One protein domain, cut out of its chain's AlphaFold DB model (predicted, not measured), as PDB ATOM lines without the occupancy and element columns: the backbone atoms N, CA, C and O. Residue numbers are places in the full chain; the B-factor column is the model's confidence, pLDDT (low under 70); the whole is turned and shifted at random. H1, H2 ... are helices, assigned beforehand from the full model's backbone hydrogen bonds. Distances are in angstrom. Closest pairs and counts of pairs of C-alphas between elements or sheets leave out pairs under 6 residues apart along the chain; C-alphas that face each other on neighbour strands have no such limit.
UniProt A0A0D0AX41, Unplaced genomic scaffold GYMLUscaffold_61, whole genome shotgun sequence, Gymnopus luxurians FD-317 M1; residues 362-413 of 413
ATOM      1  N   SER A 362      86.292 234.507 236.889       67.44
ATOM      2  CA  SER A 362      86.534 234.288 238.322       67.44
ATOM      3  C   SER A 362      85.676 233.165 238.910       67.44
ATOM      4  O   SER A 362      85.896 232.774 240.050       67.44
ATOM      5  N   ASP A 363      84.674 232.690 238.166       74.62
ATOM      6  CA  ASP A 363      83.723 231.660 238.579       74.62
ATOM      7  C   ASP A 363      83.667 230.565 237.507       74.62
ATOM      8  O   ASP A 363      83.084 230.758 236.437       74.62
ATOM      9  N   THR A 364      84.254 229.399 237.802       71.56
ATOM     10  CA  THR A 364      84.304 228.273 236.851       71.56
ATOM     11  C   THR A 364      82.915 227.776 236.457       71.56
ATOM     12  O   THR A 364      82.730 227.278 235.348       71.56
ATOM     13  N   THR A 365      81.891 227.989 237.292       72.75
ATOM     14  CA  THR A 365      80.512 227.589 236.975       72.75
ATOM     15  C   THR A 365      79.874 228.452 235.883       72.75
ATOM     16  O   THR A 365      78.871 228.056 235.285       72.75
ATOM     17  N   ARG A 366      80.464 229.617 235.586       77.44
ATOM     18  CA  ARG A 366      79.989 230.579 234.581       77.44
ATOM     19  C   ARG A 366      80.889 230.691 233.359       77.44
ATOM     20  O   ARG A 366      80.464 231.312 232.385       77.44
ATOM     21  N   GLY A 367      82.060 230.055 233.362       78.31
ATOM     22  CA  GLY A 367      83.058 230.173 232.293       78.31
ATOM     23  C   GLY A 367      82.493 229.938 230.888       78.31
ATOM     24  O   GLY A 367      82.746 230.712 229.966       78.31
ATOM     25  N   PHE A 368      81.607 228.948 230.732       81.06
ATOM     26  CA  PHE A 368      80.946 228.689 229.449       81.06
ATOM     27  C   PHE A 368      80.049 229.845 228.971       81.06
ATOM     28  O   PHE A 368      80.056 230.173 227.787       81.06
ATOM     29  N   LEU A 369      79.293 230.491 229.869       83.38
ATOM     30  CA  LEU A 369      78.439 231.637 229.525       83.38
ATOM     31  C   LEU A 369      79.272 232.856 229.126       83.38
ATOM     32  O   LEU A 369      78.905 233.587 228.205       83.38
ATOM     33  N   GLU A 370      80.401 233.062 229.802       83.81
ATOM     34  CA  GLU A 370      81.345 234.129 229.476       83.81
ATOM     35  C   GLU A 370      81.963 233.905 228.092       83.81
ATOM     36  O   GLU A 370      81.947 234.810 227.256       83.81
ATOM     37  N   LEU A 371      82.411 232.679 227.804       83.94
ATOM     38  CA  LEU A 371      82.922 232.292 226.486       83.94
ATOM     39  C   LEU A 371      81.864 232.394 225.382       83.94
ATOM     40  O   LEU A 371      82.179 232.799 224.263       83.94
ATOM     41  N   ALA A 372      80.613 232.041 225.681       83.75
ATOM     42  CA  ALA A 372      79.491 232.154 224.754       83.75
ATOM     43  C   ALA A 372      79.024 233.608 224.547       83.75
ATOM     44  O   ALA A 372      78.281 233.878 223.605       83.75
ATOM     45  N   CYS A 373      79.458 234.550 225.395       85.00
ATOM     46  CA  CYS A 373      79.085 235.970 225.357       85.00
ATOM     47  C   CYS A 373      77.560 236.223 225.345       85.00
ATOM     48  O   CYS A 373      77.099 237.209 224.765       85.00
ATOM     49  N   GLY A 374      76.767 235.347 225.965       86.12
ATOM     50  CA  GLY A 374      75.307 235.439 225.966       86.12
ATOM     51  C   GLY A 374      74.641 234.315 226.755       86.12
ATOM     52  O   GLY A 374      75.292 233.353 227.166       86.12
ATOM     53  N   ASP A 375      73.330 234.428 226.981       89.31
ATOM     54  CA  ASP A 375      72.575 233.341 227.601       89.31
ATOM     55  C   ASP A 375      72.415 232.157 226.635       89.31
ATOM     56  O   ASP A 375      72.335 232.319 225.412       89.31
ATOM     57  N   LEU A 376      72.343 230.948 227.195       89.31
ATOM     58  CA  LEU A 376      72.323 229.718 226.403       89.31
ATOM     59  C   LEU A 376      71.130 229.622 225.470       89.31
ATOM     60  O   LEU A 376      71.275 229.078 224.382       89.31
ATOM     61  N   THR A 377      69.971 230.142 225.864       92.38
ATOM     62  CA  THR A 377      68.765 230.049 225.038       92.38
ATOM     63  C   THR A 377      68.949 230.876 223.773       92.38
ATOM     64  O   THR A 377      68.776 230.362 222.669       92.38
ATOM     65  N   THR A 378      69.381 232.128 223.927       92.12
ATOM     66  CA  THR A 378      69.629 233.040 222.807       92.12
ATOM     67  C   THR A 378      70.729 232.517 221.889       92.12
ATOM     68  O   THR A 378      70.513 232.412 220.680       92.12
ATOM     69  N   ILE A 379      71.886 232.132 222.439       91.25
ATOM     70  CA  ILE A 379      73.006 231.613 221.639       91.25
ATOM     71  C   ILE A 379      72.609 230.325 220.912       91.25
ATOM     72  O   ILE A 379      72.943 230.165 219.737       91.25
ATOM     73  N   SER A 380      71.830 229.451 221.558       92.50
ATOM     74  CA  SER A 380      71.415 228.195 220.932       92.50
ATOM     75  C   SER A 380      70.483 228.407 219.745       92.50
ATOM     76  O   SER A 380      70.631 227.744 218.720       92.50
ATOM     77  N   ILE A 381      69.557 229.364 219.852       92.50
ATOM     78  CA  ILE A 381      68.662 229.740 218.751       92.50
ATOM     79  C   ILE A 381      69.459 230.364 217.600       92.50
ATOM     80  O   ILE A 381      69.237 230.012 216.445       92.50
ATOM     81  N   LEU A 382      70.399 231.266 217.902       91.88
ATOM     82  CA  LEU A 382      71.187 231.972 216.885       91.88
ATOM     83  C   LEU A 382      72.115 231.042 216.096       91.88
ATOM     84  O   LEU A 382      72.257 231.204 214.885       91.88
ATOM     85  N   LEU A 383      72.754 230.087 216.773       90.44
ATOM     86  CA  LEU A 383      73.739 229.188 216.162       90.44
ATOM     87  C   LEU A 383      73.130 227.870 215.674       90.44
ATOM     88  O   LEU A 383      73.807 227.109 214.978       90.44
ATOM     89  N   ASN A 384      71.865 227.615 216.021       91.12
ATOM     90  CA  ASN A 384      71.182 226.337 215.831       91.12
ATOM     91  C   ASN A 384      71.988 225.156 216.408       91.12
ATOM     92  O   ASN A 384      72.110 224.103 215.786       91.12
ATOM     93  N   LEU A 385      72.585 225.375 217.582       92.81
ATOM     94  CA  LEU A 385      73.388 224.415 218.338       92.81
ATOM     95  C   LEU A 385      73.023 224.558 219.804       92.81
ATOM     96  O   LEU A 385      73.046 225.667 220.317       92.81
ATOM     97  N   VAL A 386      72.729 223.466 220.496       92.62
ATOM     98  CA  VAL A 386      72.360 223.523 221.912       92.62
ATOM     99  C   VAL A 386      73.254 222.594 222.730       92.62
ATOM    100  O   VAL A 386      73.467 221.454 222.316       92.62
ATOM    101  N   PRO A 387      73.782 223.030 223.893       91.62
ATOM    102  CA  PRO A 387      74.503 222.127 224.780       91.62
ATOM    103  C   PRO A 387      73.591 220.981 225.230       91.62
ATOM    104  O   PRO A 387      72.513 221.211 225.787       91.62
ATOM    105  N   SER A 388      74.023 219.738 225.025       89.56
ATOM    106  CA  SER A 388      73.223 218.553 225.358       89.56
ATOM    107  C   SER A 388      72.864 218.498 226.846       89.56
ATOM    108  O   SER A 388      71.721 218.207 227.198       89.56
ATOM    109  N   SER A 389      73.795 218.864 227.730       87.50
ATOM    110  CA  SER A 389      73.582 218.928 229.183       87.50
ATOM    111  C   SER A 389      72.572 220.000 229.606       87.50
ATOM    112  O   SER A 389      71.854 219.822 230.591       87.50
ATOM    113  N   PHE A 390      72.451 221.089 228.839       88.81
ATOM    114  CA  PHE A 390      71.478 222.149 229.107       88.81
ATOM    115  C   PHE A 390      70.040 221.667 228.876       88.81
ATOM    116  O   PHE A 390      69.160 221.948 229.692       88.81
ATOM    117  N   VAL A 391      69.808 220.901 227.805       90.06
ATOM    118  CA  VAL A 391      68.478 220.360 227.468       90.06
ATOM    119  C   VAL A 391      68.154 219.120 228.293       90.06
ATOM    120  O   VAL A 391      67.054 219.007 228.829       90.06
ATOM    121  N   SER A 392      69.110 218.200 228.417       89.06
ATOM    122  CA  SER A 392      68.911 216.913 229.092       89.06
ATOM    123  C   SER A 392      68.911 217.007 230.619       89.06
ATOM    124  O   SER A 392      68.389 216.114 231.279       89.06
ATOM    125  N   ARG A 393      69.463 218.093 231.184       88.44
ATOM    126  CA  ARG A 393      69.631 218.317 232.632       88.44
ATOM    127  C   ARG A 393      70.552 217.310 233.332       88.44
ATOM    128  O   ARG A 393      70.553 217.260 234.559       88.44
ATOM    129  N   PHE A 394      71.361 216.556 232.590       86.38
ATOM    130  CA  PHE A 394      72.416 215.708 233.147       86.38
ATOM    131  C   PHE A 394      73.716 215.840 232.344       86.38
ATOM    132  O   PHE A 394      73.718 216.308 231.206       86.38
ATOM    133  N   ASN A 395      74.838 215.440 232.940       81.25
ATOM    134  CA  ASN A 395      76.126 215.323 232.263       81.25
ATOM    135  C   ASN A 395      76.795 213.986 232.625       81.25
ATOM    136  O   ASN A 395      76.584 213.433 233.702       81.25
ATOM    137  N   SER A 396      77.578 213.444 231.698       78.31
ATOM    138  CA  SER A 396      78.411 212.248 231.904       78.31
ATOM    139  C   SER A 396      79.885 212.595 232.150       78.31
ATOM    140  O   SER A 396      80.691 211.712 232.434       78.31
ATOM    141  N   HIS A 397      80.241 213.878 232.054       81.25
ATOM    142  CA  HIS A 397      81.606 214.380 232.178       81.25
ATOM    143  C   HIS A 397      81.837 215.005 233.559       81.25
ATOM    144  O   HIS A 397      80.997 215.748 234.064       81.25
ATOM    145  N   SER A 398      82.993 214.716 234.161       83.75
ATOM    146  CA  SER A 398      83.396 215.275 235.455       83.75
ATOM    147  C   SER A 398      84.174 216.579 235.276       83.75
ATOM    148  O   SER A 398      85.223 216.586 234.635       83.75
ATOM    149  N   ASN A 399      83.720 217.653 235.922       83.12
ATOM    150  CA  ASN A 399      84.423 218.940 236.013       83.12
ATOM    151  C   ASN A 399      85.133 219.141 237.368       83.12
ATOM    152  O   ASN A 399      85.548 220.247 237.699       83.12
ATOM    153  N   ILE A 400      85.290 218.078 238.167       84.31
ATOM    154  CA  ILE A 400      85.856 218.172 239.526       84.31
ATOM    155  C   ILE A 400      87.264 218.780 239.550       84.31
ATOM    156  O   ILE A 400      87.666 219.393 240.532       84.31
ATOM    157  N   HIS A 401      88.011 218.611 238.463       82.88
ATOM    158  CA  HIS A 401      89.360 219.128 238.311       82.88
ATOM    159  C   HIS A 401      89.388 220.661 238.200       82.88
ATOM    160  O   HIS A 401      90.268 221.289 238.782       82.88
ATOM    161  N   GLU A 402      88.413 221.268 237.515       80.44
ATOM    162  CA  GLU A 402      88.266 222.728 237.432       80.44
ATOM    163  C   GLU A 402      87.892 223.310 238.797       80.44
ATOM    164  O   GLU A 402      88.510 224.271 239.253       80.44
ATOM    165  N   LEU A 403      86.940 222.671 239.486       82.62
ATOM    166  CA  LEU A 403      86.498 223.083 240.820       82.62
ATOM    167  C   LEU A 403      87.636 223.002 241.846       82.62
ATOM    168  O   LEU A 403      87.855 223.944 242.604       82.62
ATOM    169  N   ALA A 404      88.393 221.900 241.847       80.19
ATOM    170  CA  ALA A 404      89.528 221.716 242.748       80.19
ATOM    171  C   ALA A 404      90.633 222.754 242.503       80.19
ATOM    172  O   ALA A 404      91.183 223.303 243.458       80.19
ATOM    173  N   LEU A 405      90.934 223.058 241.235       76.75
ATOM    174  CA  LEU A 405      91.895 224.102 240.880       76.75
ATOM    175  C   LEU A 405      91.441 225.483 241.351       76.75
ATOM    176  O   LEU A 405      92.259 226.219 241.899       76.75
ATOM    177  N   GLN A 406      90.156 225.808 241.195       76.00
ATOM    178  CA  GLN A 406      89.605 227.076 241.668       76.00
ATOM    179  C   GLN A 406      89.767 227.230 243.186       76.00
ATOM    180  O   GLN A 406      90.257 228.263 243.639       76.00
ATOM    181  N   THR A 407      89.441 226.192 243.966       75.12
ATOM    182  CA  THR A 407      89.602 226.217 245.431       75.12
ATOM    183  C   THR A 407      91.056 226.462 245.839       75.12
ATOM    184  O   THR A 407      91.319 227.310 246.684       75.12
ATOM    185  N   ILE A 408      92.015 225.794 245.187       70.50
ATOM    186  CA  ILE A 408      93.448 226.000 245.459       70.50
ATOM    187  C   ILE A 408      93.870 227.439 245.136       70.50
ATOM    188  O   ILE A 408      94.640 228.038 245.887       70.50
ATOM    189  N   THR A 409      93.395 228.005 244.022       66.38
ATOM    190  CA  THR A 409      93.738 229.384 243.655       66.38
ATOM    191  C   THR A 409      93.123 230.417 244.590       66.38
ATOM    192  O   THR A 409      93.783 231.414 244.879       66.38
ATOM    193  N   ASP A 410      91.910 230.181 245.086       67.19
ATOM    194  CA  ASP A 410      91.238 231.086 246.018       67.19
ATOM    195  C   ASP A 410      91.887 231.050 247.412       67.19
ATOM    196  O   ASP A 410      92.078 232.109 247.997       67.19
ATOM    197  N   ASP A 411      92.342 229.885 247.888       57.91
ATOM    198  CA  ASP A 411      93.086 229.749 249.157       57.91
ATOM    199  C   ASP A 411      94.496 230.376 249.113       57.91
ATOM    200  O   ASP A 411      95.122 230.611 250.148       57.91
ATOM    201  N   SER A 412      95.028 230.622 247.911       52.88
ATOM    202  CA  SER A 412      96.355 231.222 247.697       52.88
ATOM    203  C   SER A 412      96.347 232.752 247.550       52.88
ATOM    204  O   SER A 412      97.418 233.351 247.406       52.88
ATOM    205  N   ARG A 413      95.162 233.374 247.559       44.56
ATOM    206  CA  ARG A 413      94.944 234.830 247.522       44.56
ATOM    207  C   ARG A 413      94.614 235.360 248.908       44.56
ATOM    208  O   ARG A 413      95.031 236.509 249.177       44.56
TER     209      ARG A 413
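AT A GLANCE: This is residues 362 to 413 of the 413 residues of an uncharacterized protein of Gymnopus luxurians FD-317 M1 (UniProt A0A0D0AX41). The chain runs round a flat, open ring with a hollow middle: H1 and H2 follow one another along one side, H3 sits across from H2 where the path folds back, and H4 lies on the returning stretch. No two helices pack together, and the first and last printed C-alphas, of Ser 362 and Arg 413, come back to 12.5 A from each other. The printed part has 52 residues with four named helices, H1, H2, H3 and H4 along the chain, and no named strand; its class is all helix. It is loose, with a radius of gyration of the C-alphas of 13.6 A, and spans 41 by 24 by 11 A.

HOW THE PARTS SIT: H1, residues 367 to 372, is close to but not clearly touching H2, residues 376 to 383; their closest C-alphas, of Leu 369 and Leu 376, are 7.1 A apart. They run the same way at a steep tilt of 35.1 degrees, only just steep. H3, residues 388 to 392, is only just apart from H2, with closest C-alphas 8.1 A apart. H4, residues 400 to 411, is apart from H1, H2 and H3. In H1, H2, H3 and H4 every O i to N i+4 pair is within hydrogen-bond range.

IN THESE COORDINATES: H1 begins at C-alpha 367, (83.058, 230.173, 232.293), and is 8.6 A long from first to last C-alpha. H2 measures 10.4 A and H3 5.9 A; H3 begins at C-alpha 388, (73.223, 218.553, 225.358). H4, the longest at 16.7 A, ends at C-alpha 411, (93.086, 229.749, 249.157).

THE WHOLE: The two C-alphas farthest apart, of Asn 384 and Ser 412, are 40.9 A apart. The printed part has no cut and ends at the chain's last residue, Arg 413. The links from H1 to H2 and from H2 to H3 are tight, and that from H3 to H4 is short. The mean pLDDT of the printed part is 81.6; residue 362 and residues 409 to 413 are under 70.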